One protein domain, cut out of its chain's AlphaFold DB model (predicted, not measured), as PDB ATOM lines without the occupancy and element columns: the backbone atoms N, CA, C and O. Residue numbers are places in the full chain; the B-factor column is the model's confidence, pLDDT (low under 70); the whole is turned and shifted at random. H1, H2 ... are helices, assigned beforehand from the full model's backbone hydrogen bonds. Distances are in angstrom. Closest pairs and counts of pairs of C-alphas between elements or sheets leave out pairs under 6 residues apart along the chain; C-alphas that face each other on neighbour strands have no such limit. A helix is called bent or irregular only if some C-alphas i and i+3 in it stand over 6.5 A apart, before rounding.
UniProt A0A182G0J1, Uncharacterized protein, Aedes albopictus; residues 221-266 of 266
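This is residues 221 to 266 of the 266 residues of an uncharacterized protein of Aedes albopictus (UniProt A0A182G0J1). A short helix, H1, and a long straight helix, H2, meet near their ends in an open corner, like a bent stick with one short arm and one long one. Apart from this corner little folds back, and H2 makes most of the length. The printed part has 46 residues with two named helices, H1 then H2, and no named strand; the class is all helix. It is extended, with a radius of gyration of the C-alphas of 18.8 A, and spans 60 by 19 by 7 A.

H1 covers residues 222 to 232 and begins with C-alpha 222 at (-4.334, 234.034, 21.930). H2 covers residues 235 to 263, 41.8 A from first to last C-alpha, from (-4.438, 222.347, 41.704) to (33.286, 221.426, 59.712).

H1 and H2 are joined by a tight link of 2 residues. They are close but not clearly touching; their closest C-alphas, of Leu 231 and Phe 237, are 6.7 A apart. They run the same way at a steep tilt of 54 degrees. In H2 every O i to N i+4 pair is within hydrogen-bond range; in H1, 6 of 7 are.

The C-alphas of Thr 221 and Glu 266, the two farthest apart, are 59.9 A apart. The printed part has no cut and ends at the chain's last residue. Residues 242 to 266, of which 242 to 263 belong to H2, stand free. Mean pLDDT of the printed part is 84.3; residues 221 to 224 and 266 are under 70.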
ATOM      1  N   THR A 221      -1.161 231.762  19.006       56.97
ATOM      2  CA  THR A 221      -2.620 231.880  19.256       56.97
ATOM      3  C   THR A 221      -2.927 232.405  20.655       56.97
ATOM      4  O   THR A 221      -2.393 231.950  21.665       56.97
ATOM      5  N   LEU A 222      -3.815 233.402  20.707       58.16
ATOM      6  CA  LEU A 222      -4.334 234.034  21.930       58.16
ATOM      7  C   LEU A 222      -4.931 233.008  22.914       58.16
ATOM      8  O   LEU A 222      -4.994 233.266  24.117       58.16
ATOM      9  N   ASP A 223      -5.314 231.840  22.400       65.44
ATOM     10  CA  ASP A 223      -5.919 230.744  23.146       65.44
ATOM     11  C   ASP A 223      -4.900 229.972  24.001       65.44
ATOM     12  O   ASP A 223      -5.182 229.721  25.171       65.44
ATOM     13  N   TYR A 224      -3.670 229.723  23.521       66.81
ATOM     14  CA  TYR A 224      -2.650 229.026  24.327       66.81
ATOM     15  C   TYR A 224      -2.174 229.845  25.520       66.81
ATOM     16  O   TYR A 224      -1.864 229.298  26.575       66.81
ATOM     17  N   ARG A 225      -2.133 231.177  25.393       71.25
ATOM     18  CA  ARG A 225      -1.795 232.042  26.528       71.25
ATOM     19  C   ARG A 225      -2.819 231.890  27.651       71.25
ATOM     20  O   ARG A 225      -2.433 231.849  28.816       71.25
ATOM     21  N   LYS A 226      -4.108 231.804  27.306       76.06
ATOM     22  CA  LYS A 226      -5.190 231.591  28.273       76.06
ATOM     23  C   LYS A 226      -5.146 230.187  28.865       76.06
ATOM     24  O   LYS A 226      -5.319 230.053  30.069       76.06
ATOM     25  N   GLU A 227      -4.872 229.175  28.050       72.00
ATOM     26  CA  GLU A 227      -4.753 227.784  28.497       72.00
ATOM     27  C   GLU A 227      -3.554 227.584  29.440       72.00
ATOM     28  O   GLU A 227      -3.699 227.012  30.516       72.00
ATOM     29  N   ASN A 228      -2.391 228.157  29.115       71.69
ATOM     30  CA  ASN A 228      -1.228 228.151  30.002       71.69
ATOM     31  C   ASN A 228      -1.519 228.891  31.316       71.69
ATOM     32  O   ASN A 228      -1.128 228.420  32.381       71.69
ATOM     33  N   LEU A 229      -2.235 230.022  31.261       80.00
ATOM     34  CA  LEU A 229      -2.656 230.743  32.464       80.00
ATOM     35  C   LEU A 229      -3.638 229.916  33.308       80.00
ATOM     36  O   LEU A 229      -3.550 229.919  34.530       80.00
ATOM     37  N   GLN A 230      -4.547 229.176  32.668       82.25
ATOM     38  CA  GLN A 230      -5.430 228.239  33.360       82.25
ATOM     39  C   GLN A 230      -4.640 227.114  34.018       82.25
ATOM     40  O   GLN A 230      -4.916 226.797  35.170       82.25
ATOM     41  N   LEU A 231      -3.628 226.560  33.345       79.44
ATOM     42  CA  LEU A 231      -2.794 225.497  33.899       79.44
ATOM     43  C   LEU A 231      -2.028 225.962  35.143       79.44
ATOM     44  O   LEU A 231      -1.966 225.216  36.119       79.44
ATOM     45  N   LEU A 232      -1.538 227.208  35.157       79.81
ATOM     46  CA  LEU A 232      -0.934 227.824  36.348       79.81
ATOM     47  C   LEU A 232      -1.906 227.901  37.536       79.81
ATOM     48  O   LEU A 232      -1.475 227.803  38.682       79.81
ATOM     49  N   ASN A 233      -3.204 228.032  37.263       81.75
ATOM     50  CA  ASN A 233      -4.253 228.096  38.278       81.75
ATOM     51  C   ASN A 233      -4.799 226.711  38.674       81.75
ATOM     52  O   ASN A 233      -5.679 226.626  39.528       81.75
ATOM     53  N   THR A 234      -4.323 225.618  38.065       86.06
ATOM     54  CA  THR A 234      -4.785 224.268  38.423       86.06
ATOM     55  C   THR A 234      -4.167 223.780  39.730       86.06
ATOM     56  O   THR A 234      -2.981 223.982  40.006       86.06
ATOM     57  N   GLU A 235      -4.939 223.011  40.498       78.31
ATOM     58  CA  GLU A 235      -4.438 222.347  41.704       78.31
ATOM     59  C   GLU A 235      -3.281 221.384  41.422       78.31
ATOM     60  O   GLU A 235      -2.381 221.240  42.246       78.31
ATOM     61  N   SER A 236      -3.288 220.717  40.264       73.62
ATOM     62  CA  SER A 236      -2.204 219.820  39.856       73.62
ATOM     63  C   SER A 236      -0.876 220.560  39.743       73.62
ATOM     64  O   SER A 236       0.159 220.049  40.169       73.62
ATOM     65  N   PHE A 237      -0.904 221.783  39.209       84.25
ATOM     66  CA  PHE A 237       0.283 222.616  39.101       84.25
ATOM     67  C   PHE A 237       0.741 223.114  40.475       84.25
ATOM     68  O   PHE A 237       1.922 223.001  40.801       84.25
ATOM     69  N   ALA A 238      -0.191 223.563  41.324       84.56
ATOM     70  CA  ALA A 238       0.115 223.971  42.693       84.56
ATOM     71  C   ALA A 238       0.724 222.823  43.525       84.56
ATOM     72  O   ALA A 238       1.743 223.008  44.196       84.56
ATOM     73  N   ARG A 239       0.157 221.609  43.430       86.62
ATOM     74  CA  ARG A 239       0.688 220.397  44.079       86.62
ATOM     75  C   ARG A 239       2.084 220.045  43.571       86.62
ATOM     76  O   ARG A 239       2.963 219.795  44.390       86.62
ATOM     77  N   ASN A 240       2.310 220.096  42.259       86.00
ATOM     78  CA  ASN A 240       3.623 219.846  41.663       86.00
ATOM     79  C   ASN A 240       4.672 220.872  42.143       86.00
ATOM     80  O   ASN A 240       5.753 220.496  42.588       86.00
ATOM     81  N   ILE A 241       4.335 222.169  42.163       91.94
ATOM     82  CA  ILE A 241       5.220 223.205  42.723       91.94
ATOM     83  C   ILE A 241       5.549 222.917  44.189       91.94
ATOM     84  O   ILE A 241       6.710 223.029  44.589       91.94
ATOM     85  N   LYS A 242       4.546 222.553  44.997       91.88
ATOM     86  CA  LYS A 242       4.740 222.215  46.411       91.88
ATOM     87  C   LYS A 242       5.677 221.016  46.563       91.88
ATOM     88  O   LYS A 242       6.610 221.085  47.358       91.88
ATOM     89  N   GLU A 243       5.485 219.968  45.769       88.31
ATOM     90  CA  GLU A 243       6.326 218.769  45.771       88.31
ATOM     91  C   GLU A 243       7.784 219.086  45.405       88.31
ATOM     92  O   GLU A 243       8.701 218.736  46.157       88.31
ATOM     93  N   ILE A 244       8.007 219.821  44.308       89.06
ATOM     94  CA  ILE A 244       9.343 220.266  43.885       89.06
ATOM     95  C   ILE A 244       9.996 221.105  44.989       89.06
ATOM     96  O   ILE A 244      11.149 220.866  45.351       89.06
ATOM     97  N   ARG A 245       9.257 222.056  45.574       92.12
ATOM     98  CA  ARG A 245       9.748 222.913  46.661       92.12
ATOM     99  C   ARG A 245      10.161 222.091  47.883       92.12
ATOM    100  O   ARG A 245      11.249 222.289  48.417       92.12
ATOM    101  N   THR A 246       9.329 221.144  48.314       91.25
ATOM    102  CA  THR A 246       9.643 220.257  49.442       91.25
ATOM    103  C   THR A 246      10.882 219.410  49.164       91.25
ATOM    104  O   THR A 246      11.721 219.250  50.054       91.25
ATOM    105  N   LYS A 247      11.040 218.894  47.940       94.00
ATOM    106  CA  LYS A 247      12.228 218.131  47.548       94.00
ATOM    107  C   LYS A 247      13.499 218.979  47.627       94.00
ATOM    108  O   LYS A 247      14.466 218.548  48.251       94.00
ATOM    109  N   LEU A 248      13.469 220.200  47.090       95.25
ATOM    110  CA  LEU A 248      14.603 221.127  47.148       95.25
ATOM    111  C   LEU A 248      15.009 221.449  48.591       95.25
ATOM    112  O   LEU A 248      16.192 221.404  48.915       95.25
ATOM    113  N   TYR A 249      14.050 221.708  49.485       96.75
ATOM    114  CA  TYR A 249      14.375 221.954  50.894       96.75
ATOM    115  C   TYR A 249      15.002 220.745  51.587       96.75
ATOM    116  O   TYR A 249      15.917 220.915  52.393       96.75
ATOM    117  N   ARG A 250      14.564 219.522  51.258       93.50
ATOM    118  CA  ARG A 250      15.205 218.303  51.770       93.50
ATOM    119  C   ARG A 250      16.645 218.191  51.280       93.50
ATOM    120  O   ARG A 250      17.531 217.947  52.092       93.50
ATOM    121  N   GLU A 251      16.887 218.409  49.991       93.12
ATOM    122  CA  GLU A 251      18.235 218.353  49.413       93.12
ATOM    123  C   GLU A 251      19.163 219.406  50.037       93.12
ATOM    124  O   GLU A 251      20.254 219.066  50.497       93.12
ATOM    125  N   ILE A 252      18.704 220.653  50.169       94.75
ATOM    126  CA  ILE A 252      19.450 221.713  50.863       94.75
ATOM    127  C   ILE A 252      19.756 221.301  52.307       94.75
ATOM    128  O   ILE A 252      20.899 221.416  52.742       94.75
ATOM    129  N   GLY A 253      18.776 220.759  53.035       93.75
ATOM    130  CA  GLY A 253      18.981 220.261  54.396       93.75
ATOM    131  C   GLY A 253      20.058 219.176  54.472       93.75
ATOM    132  O   GLY A 253      20.923 219.225  55.346       93.75
ATOM    133  N   THR A 254      20.071 218.234  53.523       96.31
ATOM    134  CA  THR A 254      21.119 217.202  53.468       96.31
ATOM    135  C   THR A 254      22.504 217.779  53.187       96.31
ATOM    136  O   THR A 254      23.475 217.333  53.793       96.31
ATOM    137  N   LEU A 255      22.611 218.783  52.309       96.62
ATOM    138  CA  LEU A 255      23.880 219.449  52.011       96.62
ATOM    139  C   LEU A 255      24.396 220.240  53.213       96.62
ATOM    140  O   LEU A 255      25.569 220.131  53.549       96.62
ATOM    141  N   VAL A 256      23.518 220.978  53.895       97.12
ATOM    142  CA  VAL A 256      23.868 221.720  55.112       97.12
ATOM    143  C   VAL A 256      24.353 220.777  56.212       97.12
ATOM    144  O   VAL A 256      25.335 221.086  56.877       97.12
ATOM    145  N   ASN A 257      23.713 219.620  56.392       96.25
ATOM    146  CA  ASN A 257      24.166 218.636  57.377       96.25
ATOM    147  C   ASN A 257      25.542 218.068  57.018       96.25
ATOM    148  O   ASN A 257      26.418 218.051  57.869       96.25
ATOM    149  N   ARG A 258      25.773 217.707  55.750       94.81
ATOM    150  CA  ARG A 258      27.095 217.239  55.299       94.81
ATOM    151  C   ARG A 258      28.191 218.283  55.496       94.81
ATOM    152  O   ARG A 258      29.305 217.922  55.841       94.81
ATOM    153  N   LEU A 259      27.886 219.559  55.262       94.38
ATOM    154  CA  LEU A 259      28.829 220.649  55.511       94.38
ATOM    155  C   LEU A 259      29.157 220.776  57.000       94.38
ATOM    156  O   LEU A 259      30.324 220.863  57.344       94.38
ATOM    157  N   LYS A 260      28.153 220.693  57.880       93.69
ATOM    158  CA  LYS A 260      28.383 220.676  59.333       93.69
ATOM    159  C   LYS A 260      29.216 219.476  59.781       93.69
ATOM    160  O   LYS A 260      30.058 219.629  60.658       93.69
ATOM    161  N   ASP A 261      28.987 218.306  59.188       94.19
ATOM    162  CA  ASP A 261      29.775 217.107  59.482       94.19
ATOM    163  C   ASP A 261      31.244 217.303  59.060       94.19
ATOM    164  O   ASP A 261      32.147 216.905  59.790       94.19
ATOM    165  N   LEU A 262      31.492 217.961  57.921       92.12
ATOM    166  CA  LEU A 262      32.841 218.318  57.469       92.12
ATOM    167  C   LEU A 262      33.502 219.377  58.359       92.12
ATOM    168  O   LEU A 262      34.659 219.197  58.716       92.12
ATOM    169  N   ASP A 263      32.776 220.417  58.771       85.06
ATOM    170  CA  ASP A 263      33.286 221.426  59.712       85.06
ATOM    171  C   ASP A 263      33.623 220.805  61.078       85.06
ATOM    172  O   ASP A 263      34.512 221.276  61.773       85.06
ATOM    173  N   SER A 264      32.924 219.738  61.481       81.44
ATOM    174  CA  SER A 264      33.217 219.020  62.729       81.44
ATOM    175  C   SER A 264      34.446 218.103  62.661       81.44
ATOM    176  O   SER A 264      34.872 217.580  63.690       81.44
ATOM    177  N   LEU A 265      34.980 217.871  61.458       72.44
ATOM    178  CA  LEU A 265      36.177 217.060  61.214       72.44
ATOM    179  C   LEU A 265      37.473 217.892  61.194       72.44
ATOM    180  O   LEU A 265      38.549 217.292  61.179       72.44
ATOM    181  N   GLU A 266      37.373 219.224  61.179       56.84
ATOM    182  CA  GLU A 266      38.493 220.178  61.269       56.84
ATOM    183  C   GLU A 266      38.776 220.583  62.726       56.84
ATOM    184  O   GLU A 266      39.975 220.631  63.091       56.84
TER     185      GLU A 266